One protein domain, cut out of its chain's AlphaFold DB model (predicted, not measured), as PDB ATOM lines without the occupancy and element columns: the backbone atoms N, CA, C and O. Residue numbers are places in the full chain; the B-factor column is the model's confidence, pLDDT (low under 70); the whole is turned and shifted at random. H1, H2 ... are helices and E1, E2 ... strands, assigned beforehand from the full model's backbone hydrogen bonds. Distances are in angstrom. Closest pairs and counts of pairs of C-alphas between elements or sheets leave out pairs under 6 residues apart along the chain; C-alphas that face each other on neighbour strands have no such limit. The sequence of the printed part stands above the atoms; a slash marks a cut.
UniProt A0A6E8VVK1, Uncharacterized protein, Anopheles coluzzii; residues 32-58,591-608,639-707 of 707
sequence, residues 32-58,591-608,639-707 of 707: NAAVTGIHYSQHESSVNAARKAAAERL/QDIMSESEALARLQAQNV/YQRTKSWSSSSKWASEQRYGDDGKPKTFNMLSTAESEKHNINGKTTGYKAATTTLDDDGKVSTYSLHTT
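What this domain is: This is residues 32 to 58, 591 to 608 and 639 to 707 of the 707 residues of an uncharacterized protein of Anopheles coluzzii (UniProt A0A6E8VVK1). A long, narrow sheet of four strands is covered by one helix on each face, making three layers: H1 runs along the strands on one face, H2 slantwise to them on the opposite face. The long hairpin of E1 and E2 makes the length and reaches past both helices at either end. The printed part has 114 residues with two named helices and four named strands, in the order H1, H2, E1, E2, E3, E4; the antiparallel sheet E1, E2, E3, E4 is a meander, each strand the antiparallel neighbour of the one before. The class is mixed, and the whole is a loose rod, with a radius of gyration of the C-alphas of 17.1 A and spans of 65 by 23 by 19 A.

How they stand to each other: H1, residues 32 to 58, is on the twisted sheet of E1, residues 641 to 657, E2, residues 663 to 679, E3, residues 682 to 695, and E4, residues 698 to 706. H1 has a height over the sheet of 7.4 A and touches E3, the closest C-alphas being those of Ala 54 and Gly 685, 5.5 A apart. H2, residues 591 to 607, has a height of 6.8 A and touches E4, the closest C-alphas being those of Ala 601 and Tyr 702, 5.0 A apart. In H1 and H2 every O i to N i+4 pair is within hydrogen-bond range. Also within that range are N 650 and O 670 of E1 and E2, 2.8 A, N 690 and O 671 of E3 and E2, 2.8 A, and N 700 and O 693 of E4 and E3, 2.8 A.

Where its parts are: H1 begins at C-alpha 32, (112.756, 138.947, 102.219), and is 38.5 A long; H2 is 24.4 A. E1 is 54.6 A, E2 53.6 A, E3 42.9 A and E4 27.3 A, ending at C-alpha 706, (117.273, 119.474, 122.075).

The domain as a whole: The C-alphas farthest apart are those of Tyr 639 and Asp 660, 65.6 A. Residues 59 to 590 and 609 to 638 are not printed, with C-alpha gaps of 24.8 A and 52.0 A. The links between strands are tight. Mean pLDDT of the printed part is 71.2; 38 residues are under 70, among them residues 32 to 36 and 604 to 608.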
ATOM      1  N   ASN A  32     112.705 140.408 102.315       51.69
ATOM      2  CA  ASN A  32     112.756 138.947 102.219       51.69
ATOM      3  C   ASN A  32     114.202 138.414 102.088       51.69
ATOM      4  O   ASN A  32     114.537 137.379 102.665       51.69
ATOM      5  N   ALA A  33     115.098 139.143 101.410       56.16
ATOM      6  CA  ALA A  33     116.526 138.814 101.349       56.16
ATOM      7  C   ALA A  33     117.238 138.961 102.711       56.16
ATOM      8  O   ALA A  33     118.034 138.099 103.088       56.16
ATOM      9  N   ALA A  34     116.931 140.011 103.481       58.19
ATOM     10  CA  ALA A  34     117.474 140.193 104.829       58.19
ATOM     11  C   ALA A  34     116.920 139.150 105.821       58.19
ATOM     12  O   ALA A  34     117.685 138.510 106.543       58.19
ATOM     13  N   VAL A  35     115.602 138.929 105.804       62.84
ATOM     14  CA  VAL A  35     114.880 137.936 106.618       62.84
ATOM     15  C   VAL A  35     115.418 136.528 106.380       62.84
ATOM     16  O   VAL A  35     115.745 135.837 107.342       62.84
ATOM     17  N   THR A  36     115.587 136.111 105.122       65.31
ATOM     18  CA  THR A  36     116.159 134.789 104.805       65.31
ATOM     19  C   THR A  36     117.627 134.672 105.222       65.31
ATOM     20  O   THR A  36     118.006 133.654 105.794       65.31
ATOM     21  N   GLY A  37     118.455 135.706 105.024       70.62
ATOM     22  CA  GLY A  37     119.854 135.695 105.474       70.62
ATOM     23  C   GLY A  37     120.014 135.577 106.999       70.62
ATOM     24  O   GLY A  37     120.852 134.811 107.485       70.62
ATOM     25  N   ILE A  38     119.178 136.289 107.762       71.19
ATOM     26  CA  ILE A  38     119.131 136.204 109.232       71.19
ATOM     27  C   ILE A  38     118.607 134.833 109.678       71.19
ATOM     28  O   ILE A  38     119.171 134.229 110.588       71.19
ATOM     29  N   HIS A  39     117.562 134.318 109.022       76.06
ATOM     30  CA  HIS A  39     116.993 133.001 109.308       76.06
ATOM     31  C   HIS A  39     118.031 131.880 109.139       76.06
ATOM     32  O   HIS A  39     118.307 131.160 110.100       76.06
ATOM     33  N   TYR A  40     118.667 131.772 107.965       72.62
ATOM     34  CA  TYR A  40     119.613 130.687 107.680       72.62
ATOM     35  C   TYR A  40     120.829 130.701 108.616       72.62
ATOM     36  O   TYR A  40     121.220 129.649 109.119       72.62
ATOM     37  N   SER A  41     121.394 131.879 108.902       73.38
ATOM     38  CA  SER A  41     122.560 132.002 109.791       73.38
ATOM     39  C   SER A  41     122.238 131.657 111.254       73.38
ATOM     40  O   SER A  41     123.035 130.998 111.925       73.38
ATOM     41  N   GLN A  42     121.050 132.019 111.754       71.00
ATOM     42  CA  GLN A  42     120.609 131.611 113.094       71.00
ATOM     43  C   GLN A  42     120.187 130.136 113.163       71.00
ATOM     44  O   GLN A  42     120.337 129.513 114.220       71.00
ATOM     45  N   HIS A  43     119.717 129.560 112.054       72.88
ATOM     46  CA  HIS A  43     119.431 128.132 111.962       72.88
ATOM     47  C   HIS A  43     120.714 127.297 112.012       72.88
ATOM     48  O   HIS A  43     120.831 126.430 112.875       72.88
ATOM     49  N   GLU A  44     121.710 127.623 111.182       72.88
ATOM     50  CA  GLU A  44     123.028 126.971 111.185       72.88
ATOM     51  C   GLU A  44     123.712 127.055 112.562       72.88
ATOM     52  O   GLU A  44     124.276 126.070 113.044       72.88
ATOM     53  N   SER A  45     123.606 128.201 113.243       69.94
ATOM     54  CA  SER A  45     124.121 128.377 114.606       69.94
ATOM     55  C   SER A  45     123.438 127.445 115.623       69.94
ATOM     56  O   SER A  45     124.120 126.721 116.351       69.94
ATOM     57  N   SER A  46     122.097 127.386 115.631       67.50
ATOM     58  CA  SER A  46     121.337 126.486 116.522       67.50
ATOM     59  C   SER A  46     121.660 125.013 116.253       67.50
ATOM     60  O   SER A  46     121.870 124.227 117.176       67.50
ATOM     61  N   VAL A  47     121.768 124.654 114.974       72.00
ATOM     62  CA  VAL A  47     122.152 123.327 114.488       72.00
ATOM     63  C   VAL A  47     123.542 122.915 114.977       72.00
ATOM     64  O   VAL A  47     123.709 121.823 115.521       72.00
ATOM     65  N   ASN A  48     124.545 123.785 114.844       71.56
ATOM     66  CA  ASN A  48     125.909 123.474 115.270       71.56
ATOM     67  C   ASN A  48     126.041 123.405 116.805       71.56
ATOM     68  O   ASN A  48     126.783 122.562 117.315       71.56
ATOM     69  N   ALA A  49     125.266 124.201 117.553       69.44
ATOM     70  CA  ALA A  49     125.148 124.061 119.006       69.44
ATOM     71  C   ALA A  49     124.526 122.705 119.405       69.44
ATOM     72  O   ALA A  49     125.064 122.007 120.269       69.44
ATOM     73  N   ALA A  50     123.450 122.293 118.728       66.12
ATOM     74  CA  ALA A  50     122.772 121.019 118.959       66.12
ATOM     75  C   ALA A  50     123.688 119.811 118.674       66.12
ATOM     76  O   ALA A  50     123.804 118.908 119.503       66.12
ATOM     77  N   ARG A  51     124.414 119.841 117.545       72.38
ATOM     78  CA  ARG A  51     125.442 118.847 117.175       72.38
ATOM     79  C   ARG A  51     126.520 118.714 118.253       72.38
ATOM     80  O   ARG A  51     126.841 117.598 118.659       72.38
ATOM     81  N   LYS A  52     127.046 119.841 118.752       73.25
ATOM     82  CA  LYS A  52     128.074 119.859 119.805       73.25
ATOM     83  C   LYS A  52     127.574 119.224 121.108       73.25
ATOM     84  O   LYS A  52     128.257 118.367 121.659       73.25
ATOM     85  N   ALA A  53     126.379 119.595 121.569       67.12
ATOM     86  CA  ALA A  53     125.794 119.042 122.793       67.12
ATOM     87  C   ALA A  53     125.462 117.537 122.673       67.12
ATOM     88  O   ALA A  53     125.640 116.786 123.634       67.12
ATOM     89  N   ALA A  54     125.047 117.069 121.490       65.31
ATOM     90  CA  ALA A  54     124.828 115.646 121.226       65.31
ATOM     91  C   ALA A  54     126.141 114.842 121.257       65.31
ATOM     92  O   ALA A  54     126.202 113.779 121.878       65.31
ATOM     93  N   ALA A  55     127.204 115.369 120.637       68.62
ATOM     94  CA  ALA A  55     128.533 114.761 120.653       68.62
ATOM     95  C   ALA A  55     129.112 114.668 122.078       68.62
ATOM     96  O   ALA A  55     129.655 113.629 122.454       68.62
ATOM     97  N   GLU A  56     128.928 115.705 122.902       70.25
ATOM     98  CA  GLU A  56     129.373 115.706 124.300       70.25
ATOM     99  C   GLU A  56     128.679 114.605 125.123       70.25
ATOM    100  O   GLU A  56     129.344 113.836 125.819       70.25
ATOM    101  N   ARG A  57     127.352 114.447 124.995       64.25
ATOM    102  CA  ARG A  57     126.616 113.355 125.665       64.25
ATOM    103  C   ARG A  57     127.037 111.969 125.175       64.25
ATOM    104  O   ARG A  57     127.117 111.036 125.975       64.25
ATOM    105  N   LEU A  58     127.334 111.822 123.882       65.38
ATOM    106  CA  LEU A  58     127.899 110.592 123.318       65.38
ATOM    107  C   LEU A  58     129.234 110.236 123.989       65.38
ATOM    108  O   LEU A  58     129.400 109.106 124.454       65.38
ATOM    109  N   GLN A 591     107.722 118.386 114.067       73.25
ATOM    110  CA  GLN A 591     106.607 119.331 113.957       73.25
ATOM    111  C   GLN A 591     106.306 120.057 115.276       73.25
ATOM    112  O   GLN A 591     105.953 121.238 115.240       73.25
ATOM    113  N   ASP A 592     106.481 119.402 116.428       73.12
ATOM    114  CA  ASP A 592     106.204 119.999 117.742       73.12
ATOM    115  C   ASP A 592     107.198 121.132 118.028       73.12
ATOM    116  O   ASP A 592     106.806 122.259 118.325       73.12
ATOM    117  N   ILE A 593     108.494 120.865 117.827       69.00
ATOM    118  CA  ILE A 593     109.567 121.837 118.082       69.00
ATOM    119  C   ILE A 593     109.505 123.014 117.090       69.00
ATOM    120  O   ILE A 593     109.743 124.153 117.485       69.00
ATOM    121  N   MET A 594     109.107 122.786 115.828       75.75
ATOM    122  CA  MET A 594     108.797 123.887 114.897       75.75
ATOM    123  C   MET A 594     107.572 124.701 115.324       75.75
ATOM    124  O   MET A 594     107.549 125.918 115.154       75.75
ATOM    125  N   SER A 595     106.536 124.047 115.853       77.81
ATOM    126  CA  SER A 595     105.324 124.732 116.314       77.81
ATOM    127  C   SER A 595     105.608 125.599 117.541       77.81
ATOM    128  O   SER A 595     105.046 126.687 117.666       77.81
ATOM    129  N   GLU A 596     106.527 125.169 118.410       72.50
ATOM    130  CA  GLU A 596     106.977 125.958 119.552       72.50
ATOM    131  C   GLU A 596     107.945 127.086 119.153       72.50
ATOM    132  O   GLU A 596     107.778 128.204 119.641       72.50
ATOM    133  N   SER A 597     108.875 126.881 118.206       68.94
ATOM    134  CA  SER A 597     109.686 127.997 117.681       68.94
ATOM    135  C   SER A 597     108.811 129.053 116.996       68.94
ATOM    136  O   SER A 597     109.049 130.249 117.150       68.94
ATOM    137  N   GLU A 598     107.740 128.632 116.316       74.56
ATOM    138  CA  GLU A 598     106.736 129.521 115.730       74.56
ATOM    139  C   GLU A 598     105.917 130.271 116.799       74.56
ATOM    140  O   GLU A 598     105.654 131.468 116.650       74.56
ATOM    141  N   ALA A 599     105.548 129.614 117.904       72.56
ATOM    142  CA  ALA A 599     104.863 130.256 119.027       72.56
ATOM    143  C   ALA A 599     105.755 131.285 119.744       72.56
ATOM    144  O   ALA A 599     105.319 132.410 120.001       72.56
ATOM    145  N   LEU A 600     107.015 130.937 120.022       70.31
ATOM    146  CA  LEU A 600     107.972 131.808 120.707       70.31
ATOM    147  C   LEU A 600     108.391 133.000 119.833       70.31
ATOM    148  O   LEU A 600     108.446 134.124 120.335       70.31
ATOM    149  N   ALA A 601     108.565 132.810 118.521       66.69
ATOM    150  CA  ALA A 601     108.804 133.910 117.584       66.69
ATOM    151  C   ALA A 601     107.606 134.884 117.499       66.69
ATOM    152  O   ALA A 601     107.810 136.100 117.459       66.69
ATOM    153  N   ARG A 602     106.353 134.393 117.561       72.00
ATOM    154  CA  ARG A 602     105.159 135.263 117.668       72.00
ATOM    155  C   ARG A 602     105.104 136.021 118.993       72.00
ATOM    156  O   ARG A 602     104.809 137.215 118.989       72.00
ATOM    157  N   LEU A 603     105.397 135.359 120.113       70.25
ATOM    158  CA  LEU A 603     105.439 136.003 121.430       70.25
ATOM    159  C   LEU A 603     106.527 137.081 121.494       70.25
ATOM    160  O   LEU A 603     106.295 138.144 122.069       70.25
ATOM    161  N   GLN A 604     107.680 136.859 120.858       64.94
ATOM    162  CA  GLN A 604     108.713 137.879 120.703       64.94
ATOM    163  C   GLN A 604     108.186 139.077 119.901       64.94
ATOM    164  O   GLN A 604     108.198 140.188 120.428       64.94
ATOM    165  N   ALA A 605     107.639 138.854 118.698       55.78
ATOM    166  CA  ALA A 605     107.112 139.911 117.826       55.78
ATOM    167  C   ALA A 605     106.035 140.781 118.508       55.78
ATOM    168  O   ALA A 605     106.086 142.011 118.440       55.78
ATOM    169  N   GLN A 606     105.100 140.158 119.236       59.06
ATOM    170  CA  GLN A 606     104.034 140.858 119.967       59.06
ATOM    171  C   GLN A 606     104.571 141.753 121.100       59.06
ATOM    172  O   GLN A 606     104.030 142.838 121.340       59.06
ATOM    173  N   ASN A 607     105.660 141.338 121.757       53.22
ATOM    174  CA  ASN A 607     106.317 142.110 122.814       53.22
ATOM    175  C   ASN A 607     107.217 143.248 122.288       53.22
ATOM    176  O   ASN A 607     107.613 144.106 123.080       53.22
ATOM    177  N   VAL A 608     107.487 143.348 120.975       52.56
ATOM    178  CA  VAL A 608     108.194 144.499 120.367       52.56
ATOM    179  C   VAL A 608     107.260 145.718 120.246       52.56
ATOM    180  O   VAL A 608     106.979 146.230 119.157       52.56
ATOM    181  N   TYR A 639     127.403  94.870 115.263       44.22
ATOM    182  CA  TYR A 639     126.987  96.217 115.671       44.22
ATOM    183  C   TYR A 639     125.846  96.771 114.805       44.22
ATOM    184  O   TYR A 639     126.063  97.303 113.716       44.22
ATOM    185  N   GLN A 640     124.615  96.713 115.323       49.66
ATOM    186  CA  GLN A 640     123.471  97.425 114.751       49.66
ATOM    187  C   GLN A 640     123.566  98.919 115.075       49.66
ATOM    188  O   GLN A 640     122.866  99.440 115.945       49.66
ATOM    189  N   ARG A 641     124.455  99.610 114.355       55.50
ATOM    190  CA  ARG A 641     124.482 101.067 114.293       55.50
ATOM    191  C   ARG A 641     123.574 101.538 113.165       55.50
ATOM    192  O   ARG A 641     123.817 101.218 112.005       55.50
ATOM    193  N   THR A 642     122.555 102.329 113.483       58.16
ATOM    194  CA  THR A 642     121.763 103.040 112.466       58.16
ATOM    195  C   THR A 642     121.853 104.544 112.692       58.16
ATOM    196  O   THR A 642     121.896 105.009 113.829       58.16
ATOM    197  N   LYS A 643     121.927 105.309 111.601       71.12
ATOM    198  CA  LYS A 643     121.907 106.778 111.582       71.12
ATOM    199  C   LYS A 643     120.761 107.197 110.667       71.12
ATOM    200  O   LYS A 643     120.699 106.741 109.527       71.12
ATOM    201  N   SER A 644     119.846 108.020 111.166       59.69
ATOM    202  CA  SER A 644     118.722 108.563 110.404       59.69
ATOM    203  C   SER A 644     118.685 110.083 110.499       59.69
ATOM    204  O   SER A 644     118.976 110.661 111.545       59.69
ATOM    205  N   TRP A 645     118.304 110.711 109.390       65.25
ATOM    206  CA  TRP A 645     118.167 112.153 109.244       65.25
ATOM    207  C   TRP A 645     116.720 112.512 108.924       65.25
ATOM    208  O   TRP A 645     116.083 111.812 108.136       65.25
ATOM    209  N   SER A 646     116.248 113.634 109.459       61.53
ATOM    210  CA  SER A 646     114.995 114.270 109.051       61.53
ATOM    211  C   SER A 646     115.198 115.775 108.939       61.53
ATOM    212  O   SER A 646     115.947 116.363 109.712       61.53
ATOM    213  N   SER A 647     114.496 116.414 108.007       73.38
ATOM    214  CA  SER A 647     114.385 117.871 107.936       73.38
ATOM    215  C   SER A 647     113.001 118.257 107.419       73.38
ATOM    216  O   SER A 647     112.352 117.474 106.722       73.38
ATOM    217  N   SER A 648     112.522 119.434 107.809       67.19
ATOM    218  CA  SER A 648     111.219 119.964 107.422       67.19
ATOM    219  C   SER A 648     111.281 121.486 107.329       67.19
ATOM    220  O   SER A 648     111.999 122.122 108.097       67.19
ATOM    221  N   SER A 649     110.523 122.066 106.399       74.44
ATOM    222  CA  SER A 649     110.483 123.511 106.169       74.44
ATOM    223  C   SER A 649     109.058 123.955 105.857       74.44
ATOM    224  O   SER A 649     108.357 123.310 105.077       74.44
ATOM    225  N   LYS A 650     108.647 125.082 106.436       80.25
ATOM    226  CA  LYS A 650     107.322 125.690 106.297       80.25
ATOM    227  C   LYS A 650     107.509 127.176 106.014       80.25
ATOM    228  O   LYS A 650     108.097 127.889 106.821       80.25
ATOM    229  N   TRP A 651     106.994 127.637 104.882       77.75
ATOM    230  CA  TRP A 651     106.932 129.055 104.538       77.75
ATOM    231  C   TRP A 651     105.470 129.496 104.481       77.75
ATOM    232  O   TRP A 651     104.596 128.710 104.110       77.75
ATOM    233  N   ALA A 652     105.198 130.740 104.858       72.38
ATOM    234  CA  ALA A 652     103.900 131.371 104.676       72.38
ATOM    235  C   ALA A 652     104.089 132.877 104.502       72.38
ATOM    236  O   ALA A 652     104.811 133.501 105.274       72.38
ATOM    237  N   SER A 653     103.410 133.467 103.525       77.31
ATOM    238  CA  SER A 653     103.310 134.916 103.386       77.31
ATOM    239  C   SER A 653     101.853 135.316 103.189       77.31
ATOM    240  O   SER A 653     101.070 134.598 102.568       77.31
ATOM    241  N   GLU A 654     101.479 136.453 103.760       75.75
ATOM    242  CA  GLU A 654     100.133 137.005 103.683       75.75
ATOM    243  C   GLU A 654     100.216 138.531 103.574       75.75
ATOM    244  O   GLU A 654     101.081 139.172 104.171       75.75
ATOM    245  N   GLN A 655      99.316 139.127 102.796       76.69
ATOM    246  CA  GLN A 655      99.177 140.576 102.692       76.69
ATOM    247  C   GLN A 655      97.741 140.953 103.034       76.69
ATOM    248  O   GLN A 655      96.796 140.401 102.467       76.69
ATOM    249  N   ARG A 656      97.570 141.887 103.970       74.19
ATOM    250  CA  ARG A 656      96.258 142.396 104.396       74.19
ATOM    251  C   ARG A 656      96.284 143.911 104.420       74.19
ATOM    252  O   ARG A 656      97.276 144.499 104.828       74.19
ATOM    253  N   TYR A 657      95.187 144.549 104.036       74.88
ATOM    254  CA  TYR A 657      95.039 145.983 104.266       74.88
ATOM    255  C   TYR A 657      94.706 146.224 105.742       74.88
ATOM    256  O   TYR A 657      93.818 145.566 106.285       74.88
ATOM    257  N   GLY A 658      95.442 147.125 106.392       72.62
ATOM    258  CA  GLY A 658      95.129 147.600 107.737       72.62
ATOM    259  C   GLY A 658      93.939 148.563 107.745       72.62
ATOM    260  O   GLY A 658      93.506 149.049 106.698       72.62
ATOM    261  N   ASP A 659      93.446 148.898 108.938       74.44
ATOM    262  CA  ASP A 659      92.357 149.871 109.132       74.44
ATOM    263  C   ASP A 659      92.729 151.299 108.675       74.44
ATOM    264  O   ASP A 659      91.867 152.152 108.482       74.44
ATOM    265  N   ASP A 660      94.024 151.558 108.467       76.38
ATOM    266  CA  ASP A 660      94.584 152.778 107.879       76.38
ATOM    267  C   ASP A 660      94.706 152.723 106.341       76.38
ATOM    268  O   ASP A 660      95.268 153.634 105.729       76.38
ATOM    269  N   GLY A 661      94.205 151.654 105.713       70.06
ATOM    270  CA  GLY A 661      94.216 151.436 104.269       70.06
ATOM    271  C   GLY A 661      95.572 151.035 103.681       70.06
ATOM    272  O   GLY A 661      95.671 150.892 102.462       70.06
ATOM    273  N   LYS A 662      96.620 150.846 104.497       75.88
ATOM    274  CA  LYS A 662      97.948 150.447 104.004       75.88
ATOM    275  C   LYS A 662      98.077 148.924 103.886       75.88
ATOM    276  O   LYS A 662      97.501 148.209 104.707       75.88
ATOM    277  N   PRO A 663      98.841 148.404 102.908       71.25
ATOM    278  CA  PRO A 663      99.165 146.985 102.846       71.25
ATOM    279  C   PRO A 663     100.159 146.627 103.958       71.25
ATOM    280  O   PRO A 663     101.310 147.053 103.926       71.25
ATOM    281  N   LYS A 664      99.712 145.815 104.914       77.38
ATOM    282  CA  LYS A 664     100.557 145.148 105.903       77.38
ATOM    283  C   LYS A 664     101.048 143.825 105.343       77.38
ATOM    284  O   LYS A 664     100.260 143.049 104.790       77.38
ATOM    285  N   THR A 665     102.338 143.560 105.501       75.25
ATOM    286  CA  THR A 665     102.983 142.335 105.016       75.25
ATOM    287  C   THR A 665     103.362 141.430 106.178       75.25
ATOM    288  O   THR A 665     104.152 141.823 107.032       75.25
ATOM    289  N   PHE A 666     102.837 140.209 106.165       78.56
ATOM    290  CA  PHE A 666     103.236 139.118 107.043       78.56
ATOM    291  C   PHE A 666     104.067 138.112 106.238       78.56
ATOM    292  O   PHE A 666     103.662 137.683 105.154       78.56
ATOM    293  N   ASN A 667     105.217 137.708 106.764       78.88
ATOM    294  CA  ASN A 667     106.083 136.691 106.173       78.88
ATOM    295  C   ASN A 667     106.649 135.792 107.280       78.88
ATOM    296  O   ASN A 667     106.992 136.261 108.362       78.88
ATOM    297  N   MET A 668     106.735 134.492 107.022       81.56
ATOM    298  CA  MET A 668     107.139 133.490 108.000       81.56
ATOM    299  C   MET A 668     107.942 132.384 107.325       81.56
ATOM    300  O   MET A 668     107.484 131.776 106.356       81.56
ATOM    301  N   LEU A 669     109.110 132.081 107.886       81.25
ATOM    302  CA  LEU A 669     109.973 130.981 107.475       81.25
ATOM    303  C   LEU A 669     110.363 130.161 108.706       81.25
ATOM    304  O   LEU A 669     111.085 130.642 109.576       81.25
ATOM    305  N   SER A 670     109.886 128.921 108.765       83.50
ATOM    306  CA  SER A 670     110.256 127.925 109.771       83.50
ATOM    307  C   SER A 670     111.033 126.791 109.110       83.50
ATOM    308  O   SER A 670     110.615 126.275 108.073       83.50
ATOM    309  N   THR A 671     112.127 126.357 109.727       76.69
ATOM    310  CA  THR A 671     112.868 125.148 109.343       76.69
ATOM    311  C   THR A 671     113.210 124.325 110.570       76.69
ATOM    312  O   THR A 671     113.360 124.859 111.667       76.69
ATOM    313  N   ALA A 672     113.379 123.023 110.377       78.44
ATOM    314  CA  ALA A 672     113.962 122.139 111.364       78.44
ATOM    315  C   ALA A 672     114.779 121.018 110.724       78.44
ATOM    316  O   ALA A 672     114.531 120.593 109.592       78.44
ATOM    317  N   GLU A 673     115.721 120.494 111.497       74.69
ATOM    318  CA  GLU A 673     116.452 119.269 111.204       74.69
ATOM    319  C   GLU A 673     116.645 118.429 112.469       74.69
ATOM    320  O   GLU A 673     116.575 118.922 113.596       74.69
ATOM    321  N   SER A 674     116.861 117.132 112.283       74.44
ATOM    322  CA  SER A 674     117.220 116.226 113.365       74.44
ATOM    323  C   SER A 674     118.063 115.069 112.871       74.44
ATOM    324  O   SER A 674     117.734 114.432 111.866       74.44
ATOM    325  N   GLU A 675     119.065 114.728 113.665       72.69
ATOM    326  CA  GLU A 675     119.885 113.541 113.501       72.69
ATOM    327  C   GLU A 675     119.585 112.567 114.639       72.69
ATOM    328  O   GLU A 675     119.432 112.971 115.792       72.69
ATOM    329  N   LYS A 676     119.498 111.274 114.329       77.31
ATOM    330  CA  LYS A 676     119.325 110.219 115.328       77.31
ATOM    331  C   LYS A 676     120.249 109.056 115.015       77.31
ATOM    332  O   LYS A 676     120.148 108.436 113.959       77.31
ATOM    333  N   HIS A 677     121.106 108.726 115.967       69.00
ATOM    334  CA  HIS A 677     121.863 107.488 116.005       69.00
ATOM    335  C   HIS A 677     121.145 106.483 116.910       69.00
ATOM    336  O   HIS A 677     120.579 106.845 117.943       69.00
ATOM    337  N   ASN A 678     121.215 105.207 116.556       69.19
ATOM    338  CA  ASN A 678     121.009 104.089 117.464       69.19
ATOM    339  C   ASN A 678     122.324 103.309 117.521       69.19
ATOM    340  O   ASN A 678     122.852 102.938 116.473       69.19
ATOM    341  N   ILE A 679     122.855 103.092 118.722       70.00
ATOM    342  CA  ILE A 679     124.052 102.290 118.976       70.00
ATOM    343  C   ILE A 679     123.672 101.255 120.034       70.00
ATOM    344  O   ILE A 679     123.450 101.595 121.196       70.00
ATOM    345  N   ASN A 680     123.583  99.985 119.633       68.50
ATOM    346  CA  ASN A 680     123.275  98.855 120.523       68.50
ATOM    347  C   ASN A 680     121.988  99.054 121.354       68.50
ATOM    348  O   ASN A 680     121.940  98.731 122.540       68.50
ATOM    349  N   GLY A 681     120.949  99.633 120.743       61.78
ATOM    350  CA  GLY A 681     119.663  99.930 121.381       61.78
ATOM    351  C   GLY A 681     119.597 101.289 122.088       61.78
ATOM    352  O   GLY A 681     118.497 101.767 122.361       61.78
ATOM    353  N   LYS A 682     120.733 101.952 122.348       65.44
ATOM    354  CA  LYS A 682     120.759 103.316 122.893       65.44
ATOM    355  C   LYS A 682     120.581 104.322 121.761       65.44
ATOM    356  O   LYS A 682     121.423 104.406 120.867       65.44
ATOM    357  N   THR A 683     119.509 105.111 121.811       66.25
ATOM    358  CA  THR A 683     119.289 106.203 120.855       66.25
ATOM    359  C   THR A 683     119.783 107.540 121.388       66.25
ATOM    360  O   THR A 683     119.486 107.893 122.523       66.25
ATOM    361  N   THR A 684     120.485 108.292 120.547       71.19
ATOM    362  CA  THR A 684     121.082 109.604 120.845       71.19
ATOM    363  C   THR A 684     121.105 110.448 119.569       71.19
ATOM    364  O   THR A 684     120.980 109.896 118.475       71.19
ATOM    365  N   GLY A 685     121.211 111.770 119.667       76.88
ATOM    366  CA  GLY A 685     121.164 112.658 118.507       76.88
ATOM    367  C   GLY A 685     120.777 114.079 118.894       76.88
ATOM    368  O   GLY A 685     121.028 114.497 120.020       76.88
ATOM    369  N   TYR A 686     120.151 114.806 117.974       75.00
ATOM    370  CA  TYR A 686     119.614 116.142 118.233       75.00
ATOM    371  C   TYR A 686     118.407 116.457 117.354       75.00
ATOM    372  O   TYR A 686     118.170 115.821 116.327       75.00
ATOM    373  N   LYS A 687     117.666 117.490 117.750       80.38
ATOM    374  CA  LYS A 687     116.653 118.176 116.942       80.38
ATOM    375  C   LYS A 687     116.907 119.677 117.077       80.38
ATOM    376  O   LYS A 687     117.160 120.139 118.188       80.38
ATOM    377  N   ALA A 688     116.819 120.431 115.991       75.94
ATOM    378  CA  ALA A 688     116.918 121.888 115.989       75.94
ATOM    379  C   ALA A 688     115.821 122.481 115.100       75.94
ATOM    380  O   ALA A 688     115.557 121.953 114.022       75.94
ATOM    381  N   ALA A 689     115.197 123.576 115.535       79.56
ATOM    382  CA  ALA A 689     114.182 124.307 114.779       79.56
ATOM    383  C   ALA A 689     114.422 125.819 114.867       79.56
ATOM    384  O   ALA A 689     114.871 126.312 115.900       79.56
ATOM    385  N   THR A 690     114.109 126.550 113.801       79.75
ATOM    386  CA  THR A 690     114.254 128.009 113.727       79.75
ATOM    387  C   THR A 690     113.097 128.607 112.944       79.75
ATOM    388  O   THR A 690     112.914 128.280 111.769       79.75
ATOM    389  N   THR A 691     112.359 129.521 113.572       82.44
ATOM    390  CA  THR A 691     111.307 130.310 112.925       82.44
ATOM    391  C   THR A 691     111.683 131.781 112.916       82.44
ATOM    392  O   THR A 691     111.875 132.372 113.976       82.44
ATOM    393  N   THR A 692     111.708 132.382 111.728       81.25
ATOM    394  CA  THR A 692     111.678 133.835 111.549       81.25
ATOM    395  C   THR A 692     110.287 134.269 111.107       81.25
ATOM    396  O   THR A 692     109.664 133.645 110.248       81.25
ATOM    397  N   LEU A 693     109.827 135.364 111.695       83.19
ATOM    398  CA  LEU A 693     108.631 136.115 111.348       83.19
ATOM    399  C   LEU A 693     109.032 137.542 110.982       83.19
ATOM    400  O   LEU A 693     109.921 138.105 111.611       83.19
ATOM    401  N   ASP A 694     108.357 138.120 110.000       80.44
ATOM    402  CA  ASP A 694     108.350 139.548 109.687       80.44
ATOM    403  C   ASP A 694     106.882 139.987 109.634       80.44
ATOM    404  O   ASP A 694     106.115 139.494 108.803       80.44
ATOM    405  N   ASP A 695     106.479 140.837 110.577       77.81
ATOM    406  CA  ASP A 695     105.119 141.368 110.709       77.81
ATOM    407  C   ASP A 695     105.169 142.894 110.580       77.81
ATOM    408  O   ASP A 695     105.624 143.593 111.489       77.81
ATOM    409  N   ASP A 696     104.766 143.412 109.417       73.00
ATOM    410  CA  ASP A 696     104.755 144.849 109.094       73.00
ATOM    411  C   ASP A 696     106.142 145.527 109.264       73.00
ATOM    412  O   ASP A 696     106.260 146.672 109.704       73.00
ATOM    413  N   GLY A 697     107.223 144.790 108.956       67.88
ATOM    414  CA  GLY A 697     108.620 145.213 109.125       67.88
ATOM    415  C   GLY A 697     109.245 144.844 110.479       67.88
ATOM    416  O   GLY A 697     110.424 145.130 110.711       67.88
ATOM    417  N   LYS A 698     108.491 144.221 111.396       76.00
ATOM    418  CA  LYS A 698     109.012 143.715 112.675       76.00
ATOM    419  C   LYS A 698     109.553 142.297 112.517       76.00
ATOM    420  O   LYS A 698     108.846 141.319 112.761       76.00
ATOM    421  N   VAL A 699     110.837 142.189 112.185       77.12
ATOM    422  CA  VAL A 699     111.530 140.895 112.140       77.12
ATOM    423  C   VAL A 699     111.758 140.348 113.558       77.12
ATOM    424  O   VAL A 699     112.285 141.041 114.428       77.12
ATOM    425  N   SER A 700     111.379 139.094 113.801       76.25
ATOM    426  CA  SER A 700     111.647 138.328 115.026       76.25
ATOM    427  C   SER A 700     112.031 136.896 114.667       76.25
ATOM    428  O   SER A 700     111.302 136.232 113.935       76.25
ATOM    429  N   THR A 701     113.150 136.403 115.198       80.69
ATOM    430  CA  THR A 701     113.621 135.026 114.976       80.69
ATOM    431  C   THR A 701     113.796 134.311 116.302       80.69
ATOM    432  O   THR A 701     114.420 134.855 117.212       80.69
ATOM    433  N   TYR A 702     113.299 133.077 116.380       75.19
ATOM    434  CA  TYR A 702     113.478 132.201 117.529       75.19
ATOM    435  C   TYR A 702     114.023 130.838 117.097       75.19
ATOM    436  O   TYR A 702     113.522 130.235 116.145       75.19
ATOM    437  N   SER A 703     115.027 130.344 117.823       82.00
ATOM    438  CA  SER A 703     115.663 129.043 117.604       82.00
ATOM    439  C   SER A 703     115.537 128.163 118.845       82.00
ATOM    440  O   SER A 703     115.809 128.610 119.956       82.00
ATOM    441  N   LEU A 704     115.177 126.898 118.641       76.25
ATOM    442  CA  LEU A 704     115.144 125.841 119.650       76.25
ATOM    443  C   LEU A 704     116.098 124.711 119.256       76.25
ATOM    444  O   LEU A 704     116.298 124.439 118.069       76.25
ATOM    445  N   HIS A 705     116.649 124.017 120.250       77.31
ATOM    446  CA  HIS A 705     117.337 122.745 120.057       77.31
ATOM    447  C   HIS A 705     117.201 121.829 121.279       77.31
ATOM    448  O   HIS A 705     117.068 122.292 122.409       77.31
ATOM    449  N   THR A 706     117.252 120.520 121.043       73.06
ATOM    450  CA  THR A 706     117.273 119.474 122.075       73.06
ATOM    451  C   THR A 706     118.161 118.303 121.634       73.06
ATOM    452  O   THR A 706     118.487 118.178 120.451       73.06
ATOM    453  N   THR A 707     118.581 117.478 122.596       65.88
ATOM    454  CA  THR A 707     119.583 116.391 122.498       65.88
ATOM    455  C   THR A 707     119.244 115.262 123.465       65.88
ATOM    456  O   THR A 707     118.396 115.513 124.354       65.88
TER     457      THR A 707